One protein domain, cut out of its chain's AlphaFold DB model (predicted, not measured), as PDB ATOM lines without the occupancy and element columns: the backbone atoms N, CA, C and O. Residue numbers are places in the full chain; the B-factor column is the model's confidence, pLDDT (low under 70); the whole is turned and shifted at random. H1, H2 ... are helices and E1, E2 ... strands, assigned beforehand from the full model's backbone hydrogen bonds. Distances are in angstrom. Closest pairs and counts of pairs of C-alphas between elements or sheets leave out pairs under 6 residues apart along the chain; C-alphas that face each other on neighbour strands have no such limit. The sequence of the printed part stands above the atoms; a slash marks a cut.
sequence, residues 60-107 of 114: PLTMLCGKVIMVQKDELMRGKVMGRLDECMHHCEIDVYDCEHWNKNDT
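What this domain is: This is residues 60 to 107 of the 114 residues of an uncharacterized protein of Methanolobus tindarius DSM 2278 (UniProt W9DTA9). A small two-strand hairpin, E1 and E2, and two helices that meet at a corner, H1 and H2, bend round so that H2 comes back near E1; a third, short helix, H3, is set off at the other end of the long axis. The printed part has 48 residues, with two named strands and three named helices in the order E1, E2, H1, H2, H3. The sheet, order E1 - E2, is antiparallel, and the class is mixed, helices and strands. The whole is compact, with a radius of gyration of the C-alphas of 10.9 A, but elongated in outline, 33 by 18 by 15 A.

How they stand to each other: E1, residues 60 to 62, and E2, residues 68 to 72, form an antiparallel hairpin at 130 degrees, with N 61 and O 69 2.8 A apart and N 69 and O 61 2.9 A apart, both within hydrogen-bond range. H1, residues 73 to 82, and H2, residues 84 to 91, only just touch, and only at the corner, with 3 pairs of C-alphas within 8 A. Their closest C-alphas are those of Gly 79 and Glu 87, 4.8 A apart. They run opposite ways at a steep tilt of 46 degrees. H2 and E1 are near each other, with 5 pairs of C-alphas within 10 A. H3, residues 100 to 105, is apart from E1, E2, H1 and H2. In H2 every O i to N i+4 pair is within hydrogen-bond range; in H1 5 of 6 are, and in H3 1 of 2.

Where its parts are: E1 begins at C-alpha 60, (-2.531, -13.069, -48.964), and is 6.6 A long; E2 is 13.2 A. H1 is 14.5 A long, H2 10.7 A and H3 8.8 A. H3 ends at C-alpha 105, (-24.369, -19.972, -40.712).

The domain as a whole: The C-alphas farthest apart, those of Asp 74 and Thr 107, are 34.2 A apart. The printed part has no cut and no long link. Residues 104 to 107 of the model have pLDDT under 70.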
ATOM      1  N   PRO A  60      -1.614 -12.802 -50.059       91.00
ATOM      2  CA  PRO A  60      -2.531 -13.069 -48.964       91.00
ATOM      3  C   PRO A  60      -3.976 -13.169 -49.471       91.00
ATOM      4  O   PRO A  60      -4.500 -12.236 -50.086       91.00
ATOM      5  N   LEU A  61      -4.643 -14.273 -49.143       89.75
ATOM      6  CA  LEU A  61      -6.071 -14.499 -49.345       89.75
ATOM      7  C   LEU A  61      -6.776 -14.533 -47.986       89.75
ATOM      8  O   LEU A  61      -6.388 -15.267 -47.079       89.75
ATOM      9  N   THR A  62      -7.833 -13.730 -47.844       89.69
ATOM     10  CA  THR A  62      -8.683 -13.728 -46.645       89.69
ATOM     11  C   THR A  62      -9.885 -14.647 -46.853       89.69
ATOM     12  O   THR A  62     -10.792 -14.336 -47.631       89.69
ATOM     13  N   MET A  63      -9.896 -15.756 -46.119       89.12
ATOM     14  CA  MET A  63     -10.966 -16.753 -46.109       89.12
ATOM     15  C   MET A  63     -12.256 -16.176 -45.514       89.12
ATOM     16  O   MET A  63     -12.236 -15.162 -44.813       89.12
ATOM     17  N   LEU A  64     -13.395 -16.839 -45.740       86.94
ATOM     18  CA  LEU A  64     -14.694 -16.389 -45.212       86.94
ATOM     19  C   LEU A  64     -14.714 -16.289 -43.680       86.94
ATOM     20  O   LEU A  64     -15.252 -15.333 -43.129       86.94
ATOM     21  N   CYS A  65     -14.031 -17.212 -43.000       85.81
ATOM     22  CA  CYS A  65     -13.867 -17.203 -41.547       85.81
ATOM     23  C   CYS A  65     -12.898 -16.121 -41.023       85.81
ATOM     24  O   CYS A  65     -12.669 -16.041 -39.819       85.81
ATOM     25  N   GLY A  66     -12.295 -15.316 -41.905       87.06
ATOM     26  CA  GLY A  66     -11.325 -14.274 -41.558       87.06
ATOM     27  C   GLY A  66      -9.875 -14.755 -41.425       87.06
ATOM     28  O   GLY A  66      -8.983 -13.922 -41.279       87.06
ATOM     29  N   LYS A  67      -9.606 -16.068 -41.507       87.94
ATOM     30  CA  LYS A  67      -8.232 -16.601 -41.572       87.94
ATOM     31  C   LYS A  67      -7.546 -16.082 -42.837       87.94
ATOM     32  O   LYS A  67      -8.133 -16.114 -43.916       87.94
ATOM     33  N   VAL A  68      -6.300 -15.636 -42.706       91.31
ATOM     34  CA  VAL A  68      -5.458 -15.263 -43.848       91.31
ATOM     35  C   VAL A  68      -4.532 -16.425 -44.173       91.31
ATOM     36  O   VAL A  68      -3.884 -16.970 -43.278       91.31
ATOM     37  N   ILE A  69      -4.490 -16.802 -45.444       91.31
ATOM     38  CA  ILE A  69      -3.569 -17.800 -45.989       91.31
ATOM     39  C   ILE A  69      -2.763 -17.184 -47.131       91.31
ATOM     40  O   ILE A  69      -3.159 -16.162 -47.688       91.31
ATOM     41  N   MET A  70      -1.638 -17.803 -47.469       92.50
ATOM     42  CA  MET A  70      -0.837 -17.437 -48.633       92.50
ATOM     43  C   MET A  70      -1.170 -18.405 -49.765       92.50
ATOM     44  O   MET A  70      -1.173 -19.614 -49.550       92.50
ATOM     45  N   VAL A  71      -1.500 -17.873 -50.940       91.75
ATOM     46  CA  VAL A  71      -1.836 -18.660 -52.137       91.75
ATOM     47  C   VAL A  71      -1.113 -18.092 -53.343       91.75
ATOM     48  O   VAL A  71      -0.819 -16.897 -53.381       91.75
ATOM     49  N   GLN A  72      -0.844 -18.914 -54.351       92.62
ATOM     50  CA  GLN A  72      -0.250 -18.417 -55.593       92.62
ATOM     51  C   GLN A  72      -1.240 -17.512 -56.340       92.62
ATOM     52  O   GLN A  72      -2.464 -17.640 -56.216       92.62
ATOM     53  N   LYS A  73      -0.733 -16.566 -57.137       90.25
ATOM     54  CA  LYS A  73      -1.597 -15.650 -57.903       90.25
ATOM     55  C   LYS A  73      -2.495 -16.387 -58.888       90.25
ATOM     56  O   LYS A  73      -3.608 -15.925 -59.147       90.25
ATOM     57  N   ASP A  74      -2.035 -17.500 -59.460       88.62
ATOM     58  CA  ASP A  74      -2.863 -18.295 -60.364       88.62
ATOM     59  C   ASP A  74      -4.037 -18.960 -59.635       88.62
ATOM     60  O   ASP A  74      -5.152 -18.949 -60.161       88.62
ATOM     61  N   GLU A  75      -3.821 -19.454 -58.417       87.25
ATOM     62  CA  GLU A  75      -4.869 -19.989 -57.546       87.25
ATOM     63  C   GLU A  75      -5.880 -18.904 -57.167       87.25
ATOM     64  O   GLU A  75      -7.080 -19.088 -57.385       87.25
ATOM     65  N   LEU A  76      -5.407 -17.727 -56.744       86.81
ATOM     66  CA  LEU A  76      -6.278 -16.592 -56.422       86.81
ATOM     67  C   LEU A  76      -7.148 -16.169 -57.620       86.81
ATOM     68  O   LEU A  76      -8.324 -15.831 -57.476       86.81
ATOM     69  N   MET A  77      -6.594 -16.176 -58.836       82.44
ATOM     70  CA  MET A  77      -7.376 -15.862 -60.036       82.44
ATOM     71  C   MET A  77      -8.431 -16.927 -60.347       82.44
ATOM     72  O   MET A  77      -9.516 -16.571 -60.810       82.44
ATOM     73  N   ARG A  78      -8.153 -18.214 -60.096       82.50
ATOM     74  CA  ARG A  78      -9.160 -19.281 -60.240       82.50
ATOM     75  C   ARG A  78     -10.273 -19.119 -59.207       82.50
ATOM     76  O   ARG A  78     -11.445 -19.213 -59.574       82.50
ATOM     77  N   GLY A  79      -9.921 -18.803 -57.962       81.12
ATOM     78  CA  GLY A  79     -10.874 -18.559 -56.881       81.12
ATOM     79  C   GLY A  79     -11.833 -17.400 -57.171       81.12
ATOM     80  O   GLY A  79     -13.044 -17.542 -56.992       81.12
ATOM     81  N   LYS A  80     -11.342 -16.306 -57.778       79.75
ATOM     82  CA  LYS A  80     -12.193 -15.192 -58.254       79.75
ATOM     83  C   LYS A  80     -13.287 -15.616 -59.245       79.75
ATOM     84  O   LYS A  80     -14.310 -14.938 -59.321       79.75
ATOM     85  N   VAL A  81     -13.074 -16.684 -60.019       82.69
ATOM     86  CA  VAL A  81     -14.056 -17.197 -60.991       82.69
ATOM     87  C   VAL A  81     -15.033 -18.173 -60.338       82.69
ATOM     88  O   VAL A  81     -16.221 -18.126 -60.643       82.69
ATOM     89  N   MET A  82     -14.538 -19.039 -59.451       81.69
ATOM     90  CA  MET A  82     -15.349 -20.038 -58.742       81.69
ATOM     91  C   MET A  82     -16.298 -19.381 -57.728       81.69
ATOM     92  O   MET A  82     -17.438 -19.802 -57.575       81.69
ATOM     93  N   GLY A  83     -15.855 -18.298 -57.087       84.50
ATOM     94  CA  GLY A  83     -16.583 -17.627 -56.018       84.50
ATOM     95  C   GLY A  83     -15.985 -17.924 -54.643       84.50
ATOM     96  O   GLY A  83     -15.248 -18.884 -54.440       84.50
ATOM     97  N   ARG A  84     -16.310 -17.064 -53.668       82.25
ATOM     98  CA  ARG A  84     -15.650 -17.054 -52.349       82.25
ATOM     99  C   ARG A  84     -15.883 -18.317 -51.518       82.25
ATOM    100  O   ARG A  84     -15.054 -18.632 -50.673       82.25
ATOM    101  N   LEU A  85     -17.014 -18.998 -51.707       82.75
ATOM    102  CA  LEU A  85     -17.344 -20.213 -50.958       82.75
ATOM    103  C   LEU A  85     -16.493 -21.391 -51.426       82.75
ATOM    104  O   LEU A  85     -15.819 -22.017 -50.613       82.75
ATOM    105  N   ASP A  86     -16.469 -21.623 -52.737       82.81
ATOM    106  CA  ASP A  86     -15.662 -22.671 -53.359       82.81
ATOM    107  C   ASP A  86     -14.165 -22.427 -53.138       82.81
ATOM    108  O   ASP A  86     -13.435 -23.354 -52.802       82.81
ATOM    109  N   GLU A  87     -13.711 -21.172 -53.234       85.69
ATOM    110  CA  GLU A  87     -12.338 -20.782 -52.888       85.69
ATOM    111  C   GLU A  87     -12.023 -21.083 -51.412       85.69
ATOM    112  O   GLU A  87     -10.975 -21.648 -51.094       85.69
ATOM    113  N   CYS A  88     -12.957 -20.781 -50.502       86.62
ATOM    114  CA  CYS A  88     -12.791 -21.083 -49.087       86.62
ATOM    115  C   CYS A  88     -12.704 -22.596 -48.840       86.62
ATOM    116  O   CYS A  88     -11.845 -23.033 -48.085       86.62
ATOM    117  N   MET A  89     -13.556 -23.403 -49.470       85.00
ATOM    118  CA  MET A  89     -13.519 -24.862 -49.324       85.00
ATOM    119  C   MET A  89     -12.261 -25.474 -49.940       85.00
ATOM    120  O   MET A  89     -11.704 -26.412 -49.379       85.00
ATOM    121  N   HIS A  90     -11.792 -24.935 -51.066       87.25
ATOM    122  CA  HIS A  90     -10.615 -25.443 -51.764       87.25
ATOM    123  C   HIS A  90      -9.336 -25.336 -50.926       87.25
ATOM    124  O   HIS A  90      -8.512 -26.247 -50.946       87.25
ATOM    125  N   HIS A  91      -9.186 -24.241 -50.176       86.81
ATOM    126  CA  HIS A  91      -7.993 -23.984 -49.367       86.81
ATOM    127  C   HIS A  91      -8.183 -24.246 -47.863       86.81
ATOM    128  O   HIS A  91      -7.272 -23.993 -47.070       86.81
ATOM    129  N   CYS A  92      -9.356 -24.714 -47.430       85.94
ATOM    130  CA  CYS A  92      -9.588 -25.023 -46.024       85.94
ATOM    131  C   CYS A  92      -9.041 -26.412 -45.681       85.94
ATOM    132  O   CYS A  92      -9.453 -27.416 -46.246       85.94
ATOM    133  N   GLU A  93      -8.133 -26.467 -44.709       83.88
ATOM    134  CA  GLU A  93      -7.612 -27.727 -44.153       83.88
ATOM    135  C   GLU A  93      -8.600 -28.403 -43.190       83.88
ATOM    136  O   GLU A  93      -8.420 -29.561 -42.821       83.88
ATOM    137  N   ILE A  94      -9.609 -27.657 -42.735       82.81
ATOM    138  CA  ILE A  94     -10.642 -28.123 -41.809       82.81
ATOM    139  C   ILE A  94     -11.813 -28.650 -42.636       82.81
ATOM    140  O   ILE A  94     -12.229 -27.993 -43.594       82.81
ATOM    141  N   ASP A  95     -12.355 -29.803 -42.245       78.00
ATOM    142  CA  ASP A  95     -13.608 -30.307 -42.801       78.00
ATOM    143  C   ASP A  95     -14.714 -29.251 -42.627       78.00
ATOM    144  O   ASP A  95     -14.791 -28.566 -41.605       78.00
ATOM    145  N   VAL A  96     -15.572 -29.091 -43.631       72.88
ATOM    146  CA  VAL A  96     -16.671 -28.119 -43.592       72.88
ATOM    147  C   VAL A  96     -17.545 -28.296 -42.343       72.88
ATOM    148  O   VAL A  96     -17.918 -27.295 -41.733       72.88
ATOM    149  N   TYR A  97     -17.790 -29.535 -41.907       71.94
ATOM    150  CA  TYR A  97     -18.581 -29.828 -40.707       71.94
ATOM    151  C   TYR A  97     -17.868 -29.473 -39.395       71.94
ATOM    152  O   TYR A  97     -18.518 -29.323 -38.362       71.94
ATOM    153  N   ASP A  98     -16.549 -29.292 -39.430       78.06
ATOM    154  CA  ASP A  98     -15.736 -28.879 -38.283       78.06
ATOM    155  C   ASP A  98     -15.435 -27.366 -38.299       78.06
ATOM    156  O   ASP A  98     -14.848 -26.818 -37.362       78.06
ATOM    157  N   CYS A  99     -15.846 -26.651 -39.350       80.31
ATOM    158  CA  CYS A  99     -15.621 -25.219 -39.480       80.31
ATOM    159  C   CYS A  99     -16.652 -24.421 -38.667       80.31
ATOM    160  O   CYS A  99     -17.823 -24.321 -39.029       80.31
ATOM    161  N   GLU A 100     -16.206 -23.750 -37.601       79.88
ATOM    162  CA  GLU A 100     -17.094 -22.925 -36.765       79.88
ATOM    163  C   GLU A 100     -17.830 -21.825 -37.541       79.88
ATOM    164  O   GLU A 100     -18.951 -21.472 -37.188       79.88
ATOM    165  N   HIS A 101     -17.202 -21.246 -38.569       79.12
ATOM    166  CA  HIS A 101     -17.849 -20.227 -39.398       79.12
ATOM    167  C   HIS A 101     -18.977 -20.825 -40.242       79.12
ATOM    168  O   HIS A 101     -20.005 -20.181 -40.425       79.12
ATOM    169  N   TRP A 102     -18.798 -22.059 -40.720       73.19
ATOM    170  CA  TRP A 102     -19.817 -22.774 -41.478       73.19
ATOM    171  C   TRP A 102     -20.997 -23.159 -40.583       73.19
ATOM    172  O   TRP A 102     -22.137 -22.798 -40.864       73.19
ATOM    173  N   ASN A 103     -20.709 -23.773 -39.436       71.31
ATOM    174  CA  ASN A 103     -21.726 -24.235 -38.489       71.31
ATOM    175  C   ASN A 103     -22.559 -23.093 -37.875       71.31
ATOM    176  O   ASN A 103     -23.722 -23.293 -37.525       71.31
ATOM    177  N   LYS A 104     -21.987 -21.887 -37.748       66.94
ATOM    178  CA  LYS A 104     -22.726 -20.689 -37.309       66.94
ATOM    179  C   LYS A 104     -23.719 -20.184 -38.356       66.94
ATOM    180  O   LYS A 104     -24.730 -19.622 -37.972       66.94
ATOM    181  N   ASN A 105     -23.457 -20.394 -39.646       57.06
ATOM    182  CA  ASN A 105     -24.369 -19.972 -40.712       57.06
ATOM    183  C   ASN A 105     -25.440 -21.034 -41.028       57.06
ATOM    184  O   ASN A 105     -26.507 -20.676 -41.506       57.06
ATOM    185  N   ASP A 106     -25.194 -22.315 -40.721       50.38
ATOM    186  CA  ASP A 106     -26.188 -23.402 -40.850       50.38
ATOM    187  C   ASP A 106     -27.249 -23.387 -39.728       50.38
ATOM    188  O   ASP A 106     -28.282 -24.050 -39.810       50.38
ATOM    189  N   THR A 107     -27.004 -22.635 -38.649       50.03
ATOM    190  CA  THR A 107     -27.918 -22.551 -37.498       50.03
ATOM    191  C   THR A 107     -28.953 -21.429 -37.600       50.03
ATOM    192  O   THR A 107     -29.901 -21.438 -36.816       50.03
TER     193      THR A 107